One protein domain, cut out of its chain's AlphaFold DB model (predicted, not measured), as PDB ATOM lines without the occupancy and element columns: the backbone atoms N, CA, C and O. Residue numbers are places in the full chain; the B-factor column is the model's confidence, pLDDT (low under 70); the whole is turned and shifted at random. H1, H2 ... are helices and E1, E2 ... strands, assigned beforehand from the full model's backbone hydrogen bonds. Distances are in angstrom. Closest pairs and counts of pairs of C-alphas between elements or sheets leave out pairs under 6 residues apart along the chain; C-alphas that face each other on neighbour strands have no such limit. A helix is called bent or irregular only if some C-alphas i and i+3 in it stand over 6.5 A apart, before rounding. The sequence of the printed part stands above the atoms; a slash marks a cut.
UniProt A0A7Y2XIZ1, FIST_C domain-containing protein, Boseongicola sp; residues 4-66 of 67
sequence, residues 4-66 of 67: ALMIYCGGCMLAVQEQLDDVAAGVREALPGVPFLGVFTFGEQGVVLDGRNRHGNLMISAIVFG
ATOM      1  N   ALA A   4     -47.983  -4.969 -40.260       97.75
ATOM      2  CA  ALA A   4     -48.153  -3.728 -41.012       97.75
ATOM      3  C   ALA A   4     -47.355  -2.556 -40.421       97.75
ATOM      4  O   ALA A   4     -47.179  -2.446 -39.207       97.75
ATOM      5  N   LEU A   5     -46.894  -1.657 -41.287       96.88
ATOM      6  CA  LEU A   5     -46.307  -0.374 -40.911       96.88
ATOM      7  C   LEU A   5     -47.170   0.750 -41.487       96.88
ATOM      8  O   LEU A   5     -47.269   0.907 -42.705       96.88
ATOM      9  N   MET A   6     -47.788   1.514 -40.595       95.19
ATOM     10  CA  MET A   6     -48.624   2.663 -40.920       95.19
ATOM     11  C   MET A   6     -47.769   3.925 -40.800       95.19
ATOM     12  O   MET A   6     -47.298   4.250 -39.710       95.19
ATOM     13  N   ILE A   7     -47.549   4.622 -41.910       91.94
ATOM     14  CA  ILE A   7     -46.735   5.839 -41.969       91.94
ATOM     15  C   ILE A   7     -47.667   7.023 -42.178       91.94
ATOM     16  O   ILE A   7     -48.358   7.103 -43.193       91.94
ATOM     17  N   TYR A   8     -47.671   7.935 -41.217       91.38
ATOM     18  CA  TYR A   8     -48.449   9.160 -41.238       91.38
ATOM     19  C   TYR A   8     -47.511  10.348 -41.399       91.38
ATOM     20  O   TYR A   8     -46.480  10.432 -40.727       91.38
ATOM     21  N   CYS A   9     -47.928  11.317 -42.207       88.75
ATOM     22  CA  CYS A   9     -47.318  12.636 -42.171       88.75
ATOM     23  C   CYS A   9     -47.399  13.195 -40.741       88.75
ATOM     24  O   CYS A   9     -48.451  13.150 -40.102       88.75
ATOM     25  N   GLY A  10     -46.317  13.784 -40.239       89.19
ATOM     26  CA  GLY A  10     -46.255  14.379 -38.900       89.19
ATOM     27  C   GLY A  10     -47.306  15.470 -38.685       89.19
ATOM     28  O   GLY A  10     -47.827  15.623 -37.584       89.19
ATOM     29  N   GLY A  11     -47.714  16.159 -39.757       88.44
ATOM     30  CA  GLY A  11     -48.839  17.095 -39.725       88.44
ATOM     31  C   GLY A  11     -50.176  16.440 -39.353       88.44
ATOM     32  O   GLY A  11     -51.000  17.085 -38.710       88.44
ATOM     33  N   CYS A  12     -50.386  15.156 -39.675       88.31
ATOM     34  CA  CYS A  12     -51.579  14.411 -39.264       88.31
ATOM     35  C   CYS A  12     -51.656  14.257 -37.745       88.31
ATOM     36  O   CYS A  12     -52.757  14.283 -37.204       88.31
ATOM     37  N   MET A  13     -50.514  14.135 -37.052       90.88
ATOM     38  CA  MET A  13     -50.486  13.983 -35.592       90.88
ATOM     39  C   MET A  13     -51.222  15.134 -34.907       90.88
ATOM     40  O   MET A  13     -52.002  14.903 -33.993       90.88
ATOM     41  N   LEU A  14     -51.050  16.363 -35.399       89.44
ATOM     42  CA  LEU A  14     -51.710  17.545 -34.837       89.44
ATOM     43  C   LEU A  14     -53.242  17.462 -34.905       89.44
ATOM     44  O   LEU A  14     -53.914  18.063 -34.073       89.44
ATOM     45  N   ALA A  15     -53.787  16.718 -35.872       89.69
ATOM     46  CA  ALA A  15     -55.224  16.528 -36.037       89.69
ATOM     47  C   ALA A  15     -55.773  15.334 -35.237       89.69
ATOM     48  O   ALA A  15     -56.916  15.386 -34.791       89.69
ATOM     49  N   VAL A  16     -54.982  14.267 -35.064       90.88
ATOM     50  CA  VAL A  16     -55.477  12.978 -34.536       90.88
ATOM     51  C   VAL A  16     -54.875  12.565 -33.195       90.88
ATOM     52  O   VAL A  16     -55.248  11.521 -32.672       90.88
ATOM     53  N   GLN A  17     -53.956  13.345 -32.616       93.12
ATOM     54  CA  GLN A  17     -53.252  12.984 -31.375       93.12
ATOM     55  C   GLN A  17     -54.188  12.641 -30.206       93.12
ATOM     56  O   GLN A  17     -53.887  11.735 -29.436       93.12
ATOM     57  N   GLU A  18     -55.331  13.321 -30.089       96.38
ATOM     58  CA  GLU A  18     -56.315  13.056 -29.028       96.38
ATOM     59  C   GLU A  18     -57.209  11.843 -29.329       96.38
ATOM     60  O   GLU A  18     -57.912  11.368 -28.446       96.38
ATOM     61  N   GLN A  19     -57.180  11.334 -30.564       95.19
ATOM     62  CA  GLN A  19     -58.005  10.223 -31.056       95.19
ATOM     63  C   GLN A  19     -57.139   9.026 -31.488       95.19
ATOM     64  O   GLN A  19     -57.550   8.211 -32.313       95.19
ATOM     65  N   LEU A  20     -55.909   8.903 -30.971       94.62
ATOM     66  CA  LEU A  20     -54.992   7.826 -31.374       94.62
ATOM     67  C   LEU A  20     -55.538   6.430 -31.064       94.62
ATOM     68  O   LEU A  20     -55.252   5.493 -31.812       94.62
ATOM     69  N   ASP A  21     -56.341   6.295 -30.012       96.94
ATOM     70  CA  ASP A  21     -57.011   5.036 -29.691       96.94
ATOM     71  C   ASP A  21     -58.035   4.652 -30.768       96.94
ATOM     72  O   ASP A  21     -58.075   3.489 -31.174       96.94
ATOM     73  N   ASP A  22     -58.781   5.620 -31.308       96.69
ATOM     74  CA  ASP A  22     -59.728   5.397 -32.409       96.69
ATOM     75  C   ASP A  22     -58.996   5.050 -33.709       96.69
ATOM     76  O   ASP A  22     -59.386   4.127 -34.429       96.69
ATOM     77  N   VAL A  23     -57.874   5.728 -33.987       94.56
ATOM     78  CA  VAL A  23     -56.999   5.399 -35.124       94.56
ATOM     79  C   VAL A  23     -56.488   3.962 -35.000       94.56
ATOM     80  O   VAL A  23     -56.571   3.182 -35.951       94.56
ATOM     81  N   ALA A  24     -55.988   3.579 -33.824       96.00
ATOM     82  CA  ALA A  24     -55.507   2.226 -33.572       96.00
ATOM     83  C   ALA A  24     -56.637   1.187 -33.657       96.00
ATOM     84  O   ALA A  24     -56.418   0.097 -34.191       96.00
ATOM     85  N   ALA A  25     -57.835   1.511 -33.166       97.62
ATOM     86  CA  ALA A  25     -59.013   0.657 -33.271       97.62
ATOM     87  C   ALA A  25     -59.404   0.415 -34.735       97.62
ATOM     88  O   ALA A  25     -59.580  -0.741 -35.120       97.62
ATOM     89  N   GLY A  26     -59.421   1.458 -35.570       96.62
ATOM     90  CA  GLY A  26     -59.692   1.326 -37.004       96.62
ATOM     91  C   GLY A  26     -58.679   0.429 -37.723       96.62
ATOM     92  O   GLY A  26     -59.059  -0.409 -38.540       96.62
ATOM     93  N   VAL A  27     -57.388   0.516 -37.373       96.12
ATOM     94  CA  VAL A  27     -56.371  -0.398 -37.929       96.12
ATOM     95  C   VAL A  27     -56.607  -1.841 -37.468       96.12
ATOM     96  O   VAL A  27     -56.477  -2.759 -38.274       96.12
ATOM     97  N   ARG A  28     -56.995  -2.064 -36.205       97.50
ATOM     98  CA  ARG A  28     -57.324  -3.409 -35.691       97.50
ATOM     99  C   ARG A  28     -58.572  -4.000 -36.341       97.50
ATOM    100  O   ARG A  28     -58.622  -5.211 -36.527       97.50
ATOM    101  N   GLU A  29     -59.556  -3.172 -36.674       97.94
ATOM    102  CA  GLU A  29     -60.745  -3.597 -37.417       97.94
ATOM    103  C   GLU A  29     -60.380  -3.990 -38.854       97.94
ATOM    104  O   GLU A  29     -60.780  -5.052 -39.330       97.94
ATOM    105  N   ALA A  30     -59.558  -3.177 -39.526       96.19
ATOM    106  CA  ALA A  30     -59.112  -3.445 -40.892       96.19
ATOM    107  C   ALA A  30     -58.135  -4.633 -40.994       96.19
ATOM    108  O   ALA A  30     -58.115  -5.329 -42.011       96.19
ATOM    109  N   LEU A  31     -57.323  -4.876 -39.958       95.81
ATOM    110  CA  LEU A  31     -56.321  -5.947 -39.892       95.81
ATOM    111  C   LEU A  31     -56.448  -6.766 -38.586       95.81
ATOM    112  O   LEU A  31     -55.581  -6.677 -37.706       95.81
ATOM    113  N   PRO A  32     -57.496  -7.602 -38.441       96.94
ATOM    114  CA  PRO A  32     -57.764  -8.322 -37.198       96.94
ATOM    115  C   PRO A  32     -56.634  -9.280 -36.813       96.94
ATOM    116  O   PRO A  32     -56.240 -10.150 -37.590       96.94
ATOM    117  N   GLY A  33     -56.120  -9.135 -35.590       96.38
ATOM    118  CA  GLY A  33     -55.073 -10.004 -35.037       96.38
ATOM    119  C   GLY A  33     -53.678  -9.815 -35.645       96.38
ATOM    120  O   GLY A  33     -52.760 -10.549 -35.287       96.38
ATOM    121  N   VAL A  34     -53.496  -8.839 -36.541       97.88
ATOM    122  CA  VAL A  34     -52.205  -8.546 -37.171       97.88
ATOM    123  C   VAL A  34     -51.446  -7.510 -36.334       97.88
ATOM    124  O   VAL A  34     -52.006  -6.456 -36.019       97.88
ATOM    125  N   PRO A  35     -50.167  -7.744 -35.985       97.38
ATOM    126  CA  PRO A  35     -49.362  -6.728 -35.322       97.38
ATOM    127  C   PRO A  35     -49.064  -5.574 -36.284       97.38
ATOM    128  O   PRO A  35     -48.703  -5.785 -37.444       97.38
ATOM    129  N   PHE A  36     -49.167  -4.341 -35.797       97.81
ATOM    130  CA  PHE A  36     -48.813  -3.163 -36.580       97.81
ATOM    131  C   PHE A  36     -48.081  -2.118 -35.743       97.81
ATOM    132  O   PHE A  36     -48.207  -2.080 -34.519       97.81
ATOM    133  N   LEU A  37     -47.338  -1.254 -36.432       97.56
ATOM    134  CA  LEU A  37     -46.711  -0.067 -35.863       97.56
ATOM    135  C   LEU A  37     -47.197   1.171 -36.619       97.56
ATOM    136  O   LEU A  37     -47.177   1.189 -37.848       97.56
ATOM    137  N   GLY A  38     -47.627   2.198 -35.887       94.88
ATOM    138  CA  GLY A  38     -47.910   3.524 -36.433       94.88
ATOM    139  C   GLY A  38     -46.756   4.478 -36.161       94.88
ATOM    140  O   GLY A  38     -46.289   4.561 -35.026       94.88
ATOM    141  N   VAL A  39     -46.297   5.194 -37.186       93.69
ATOM    142  CA  VAL A  39     -45.251   6.216 -37.066       93.69
ATOM    143  C   VAL A  39     -45.707   7.527 -37.693       93.69
ATOM    144  O   VAL A  39     -46.316   7.532 -38.758       93.69
ATOM    145  N   PHE A  40     -45.390   8.635 -37.025       92.25
ATOM    146  CA  PHE A  40     -45.605   9.988 -37.528       92.25
ATOM    147  C   PHE A  40     -44.245  10.594 -37.870       92.25
ATOM    148  O   PHE A  40     -43.425  10.817 -36.978       92.25
ATOM    149  N   THR A  41     -43.986  10.827 -39.153       87.56
ATOM    150  CA  THR A  41     -42.688  11.308 -39.645       87.56
ATOM    151  C   THR A  41     -42.811  12.699 -40.246       87.56
ATOM    152  O   THR A  41     -43.790  13.022 -40.901       87.56
ATOM    153  N   PHE A  42     -41.824  13.567 -40.019       83.81
ATOM    154  CA  PHE A  42     -41.764  14.863 -40.697       83.81
ATOM    155  C   PHE A  42     -40.815  14.793 -41.886       83.81
ATOM    156  O   PHE A  42     -39.729  14.225 -41.788       83.81
ATOM    157  N   GLY A  43     -41.202  15.443 -42.983       72.31
ATOM    158  CA  GLY A  43     -40.325  15.631 -44.132       72.31
ATOM    159  C   GLY A  43     -40.278  14.439 -45.082       72.31
ATOM    160  O   GLY A  43     -39.207  14.153 -45.613       72.31
ATOM    161  N   GLU A  44     -41.408  13.770 -45.349       66.56
ATOM    162  CA  GLU A  44     -41.451  12.833 -46.471       66.56
ATOM    163  C   GLU A  44     -41.177  13.588 -47.780       66.56
ATOM    164  O   GLU A  44     -42.009  14.325 -48.314       66.56
ATOM    165  N   GLN A  45     -39.963  13.416 -48.292       59.75
ATOM    166  CA  GLN A  45     -39.557  13.839 -49.619       59.75
ATOM    167  C   GLN A  45     -39.309  12.568 -50.418       59.75
ATOM    168  O   GLN A  45     -38.397  11.800 -50.124       59.75
ATOM    169  N   GLY A  46     -40.172  12.316 -51.396       63.97
ATOM    170  CA  GLY A  46     -40.087  11.145 -52.255       63.97
ATOM    171  C   GLY A  46     -40.004  11.553 -53.714       63.97
ATOM    172  O   GLY A  46     -40.650  12.516 -54.142       63.97
ATOM    173  N   VAL A  47     -39.235  10.782 -54.478       62.06
ATOM    174  CA  VAL A  47     -39.292  10.830 -55.934       62.06
ATOM    175  C   VAL A  47     -40.514  10.030 -56.385       62.06
ATOM    176  O   VAL A  47     -40.692   8.870 -56.017       62.06
ATOM    177  N   VAL A  48     -41.397  10.655 -57.152       68.12
ATOM    178  CA  VAL A  48     -42.447   9.940 -57.898       68.12
ATOM    179  C   VAL A  48     -41.868   9.422 -59.214       68.12
ATOM    180  O   VAL A  48     -40.777   9.818 -59.614       68.12
ATOM    181  N   LEU A  49     -42.592   8.531 -59.900       74.19
ATOM    182  CA  LEU A  49     -42.158   7.860 -61.140       74.19
ATOM    183  C   LEU A  49     -41.631   8.810 -62.240       74.19
ATOM    184  O   LEU A  49     -40.928   8.362 -63.139       74.19
ATOM    185  N   ASP A  50     -41.952  10.105 -62.173       83.12
ATOM    186  CA  ASP A  50     -41.480  11.144 -63.097       83.12
ATOM    187  C   ASP A  50     -40.128  11.783 -62.704       83.12
ATOM    188  O   ASP A  50     -39.692  12.740 -63.349       83.12
ATOM    189  N   GLY A  51     -39.462  11.290 -61.656       75.69
ATOM    190  CA  GLY A  51     -38.162  11.797 -61.212       75.69
ATOM    191  C   GLY A  51     -38.229  13.109 -60.421       75.69
ATOM    192  O   GLY A  51     -37.184  13.702 -60.153       75.69
ATOM    193  N   ARG A  52     -39.423  13.600 -60.058       75.62
ATOM    194  CA  ARG A  52     -39.593  14.883 -59.357       75.62
ATOM    195  C   ARG A  52     -39.904  14.682 -57.881       75.62
ATOM    196  O   ARG A  52     -40.665  13.791 -57.507       75.62
ATOM    197  N   ASN A  53     -39.380  15.580 -57.050       64.19
ATOM    198  CA  ASN A  53     -39.802  15.669 -55.657       64.19
ATOM    199  C   ASN A  53     -41.255  16.148 -55.606       64.19
ATOM    200  O   ASN A  53     -41.586  17.215 -56.130       64.19
ATOM    201  N   ARG A  54     -42.119  15.367 -54.961       63.62
ATOM    202  CA  ARG A  54     -43.466  15.809 -54.586       63.62
ATOM    203  C   ARG A  54     -43.521  15.966 -53.081       63.62
ATOM    204  O   ARG A  54     -42.920  15.193 -52.342       63.62
ATOM    205  N   HIS A  55     -44.269  16.970 -52.653       62.25
ATOM    206  CA  HIS A  55     -44.629  17.145 -51.261       62.25
ATOM    207  C   HIS A  55     -46.087  16.726 -51.096       62.25
ATOM    208  O   HIS A  55     -46.973  17.301 -51.729       62.25
ATOM    209  N   GLY A  56     -46.321  15.680 -50.305       62.50
ATOM    210  CA  GLY A  56     -47.654  15.211 -49.953       62.50
ATOM    211  C   GLY A  56     -47.961  15.609 -48.519       62.50
ATOM    212  O   GLY A  56     -47.523  14.935 -47.595       62.50
ATOM    213  N   ASN A  57     -48.700  16.700 -48.331       68.62
ATOM    214  CA  ASN A  57     -49.188  17.073 -47.007       68.62
ATOM    215  C   ASN A  57     -50.285  16.112 -46.558       68.62
ATOM    216  O   ASN A  57     -51.136  15.739 -47.361       68.62
ATOM    217  N   LEU A  58     -50.287  15.772 -45.266       76.25
ATOM    218  CA  LEU A  58     -51.354  15.001 -44.621       76.25
ATOM    219  C   LEU A  58     -51.611  13.621 -45.256       76.25
ATOM    220  O   LEU A  58     -52.731  13.117 -45.248       76.25
ATOM    221  N   MET A  59     -50.569  13.018 -45.824       83.19
ATOM    222  CA  MET A  59     -50.652  11.694 -46.430       83.19
ATOM    223  C   MET A  59     -50.512  10.590 -45.382       83.19
ATOM    224  O   MET A  59     -49.835  10.746 -44.365       83.19
ATOM    225  N   ILE A  60     -51.130   9.450 -45.684       88.75
ATOM    226  CA  ILE A  60     -51.026   8.211 -44.919       88.75
ATOM    227  C   ILE A  60     -50.664   7.099 -45.902       88.75
ATOM    228  O   ILE A  60     -51.217   7.031 -47.001       88.75
ATOM    229  N   SER A  61     -49.736   6.234 -45.513       89.31
ATOM    230  CA  SER A  61     -49.352   5.037 -46.259       89.31
ATOM    231  C   SER A  61     -49.404   3.813 -45.353       89.31
ATOM    232  O   SER A  61     -49.127   3.902 -44.157       89.31
ATOM    233  N   ALA A  62     -49.743   2.661 -45.927       93.44
ATOM    234  CA  ALA A  62     -49.756   1.378 -45.241       93.44
ATOM    235  C   ALA A  62     -48.881   0.381 -46.006       93.44
ATOM    236  O   ALA A  62     -49.160   0.052 -47.160       93.44
ATOM    237  N   ILE A  63     -47.833  -0.113 -45.353       94.75
ATOM    238  CA  ILE A  63     -47.005  -1.207 -45.862       94.75
ATOM    239  C   ILE A  63     -47.461  -2.486 -45.173       94.75
ATOM    240  O   ILE A  63     -47.405  -2.586 -43.949       94.75
ATOM    241  N   VAL A  64     -47.904  -3.464 -45.959       96.50
ATOM    242  CA  VAL A  64     -48.388  -4.758 -45.469       96.50
ATOM    243  C   VAL A  64     -47.361  -5.832 -45.809       96.50
ATOM    244  O   VAL A  64     -47.043  -6.044 -46.979       96.50
ATOM    245  N   PHE A  65     -46.845  -6.522 -44.793       96.56
ATOM    246  CA  PHE A  65     -45.838  -7.566 -44.970       96.56
ATOM    247  C   PHE A  65     -46.496  -8.937 -45.193       96.56
ATOM    248  O   PHE A  65     -47.364  -9.372 -44.422       96.56
ATOM    249  N   GLY A  66     -46.080  -9.618 -46.264       95.44
ATOM    250  CA  GLY A  66     -46.433 -11.013 -46.545       95.44
ATOM    251  C   GLY A  66     -45.774 -11.992 -45.569       95.44
ATOM    252  O   GLY A  66     -44.894 -11.601 -44.804       95.44
TER     253      GLY A  66
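What this domain is: This is residues 4 to 66 of the 67 residues of the protein "FIST_C domain-containing protein" of Boseongicola sp (UniProt A0A7Y2XIZ1). A small three-stranded sheet has a helix bent into an L, both arms only grazing the sheet, and a long link, residues 42 to 59, looping away from it. The 63 printed residues, mixed in class, hold E1, H1, E2, E3 in that order; the sheet, E2 E1 E3, is mixed. The whole is flat, 38 by 31 by 13 A, and only just loose, close to compact, with radius of gyration of the C-alphas 13.2 A.

How they stand to each other: E1, residues 4 to 9, is antiparallel to E3, residues 60 to 65, with N 5 and O 63 2.9 A apart, and parallel to E2, residues 36 to 41, with N 6 and O 37 2.8 A apart. H1, residues 10 to 30, assigned as one helix by its hydrogen bonds, is bent: C-alphas 18 and 21 are 8.1 A apart. Its arms H1a, residues 10 to 18, and H1b, residues 21 to 30, are about perpendicular, 76 degrees. H1a is irregular, C-alphas 15 and 18 being 7.9 A apart. E1, H1, E2 form a strand-helix-strand unit, parallel neighbours joined through a helix, with a right-handed crossover. Every O i to N i+4 pair is within hydrogen-bond range in H1b, but 2 of 5 in H1a, beside 4 of 6 O i to N i+3 pairs.

Where its parts are: E1, 16.4 A long, begins at C-alpha 4 (-48.153, -3.728, -41.012); E3, 16.6 A, ends at C-alpha 65 (-45.838, -7.566, -44.970).

The domain as a whole: The printed part has no cut. The E2 to E3 link is long; pLDDT is under 70 at residues 44 to 48 and 53 to 57.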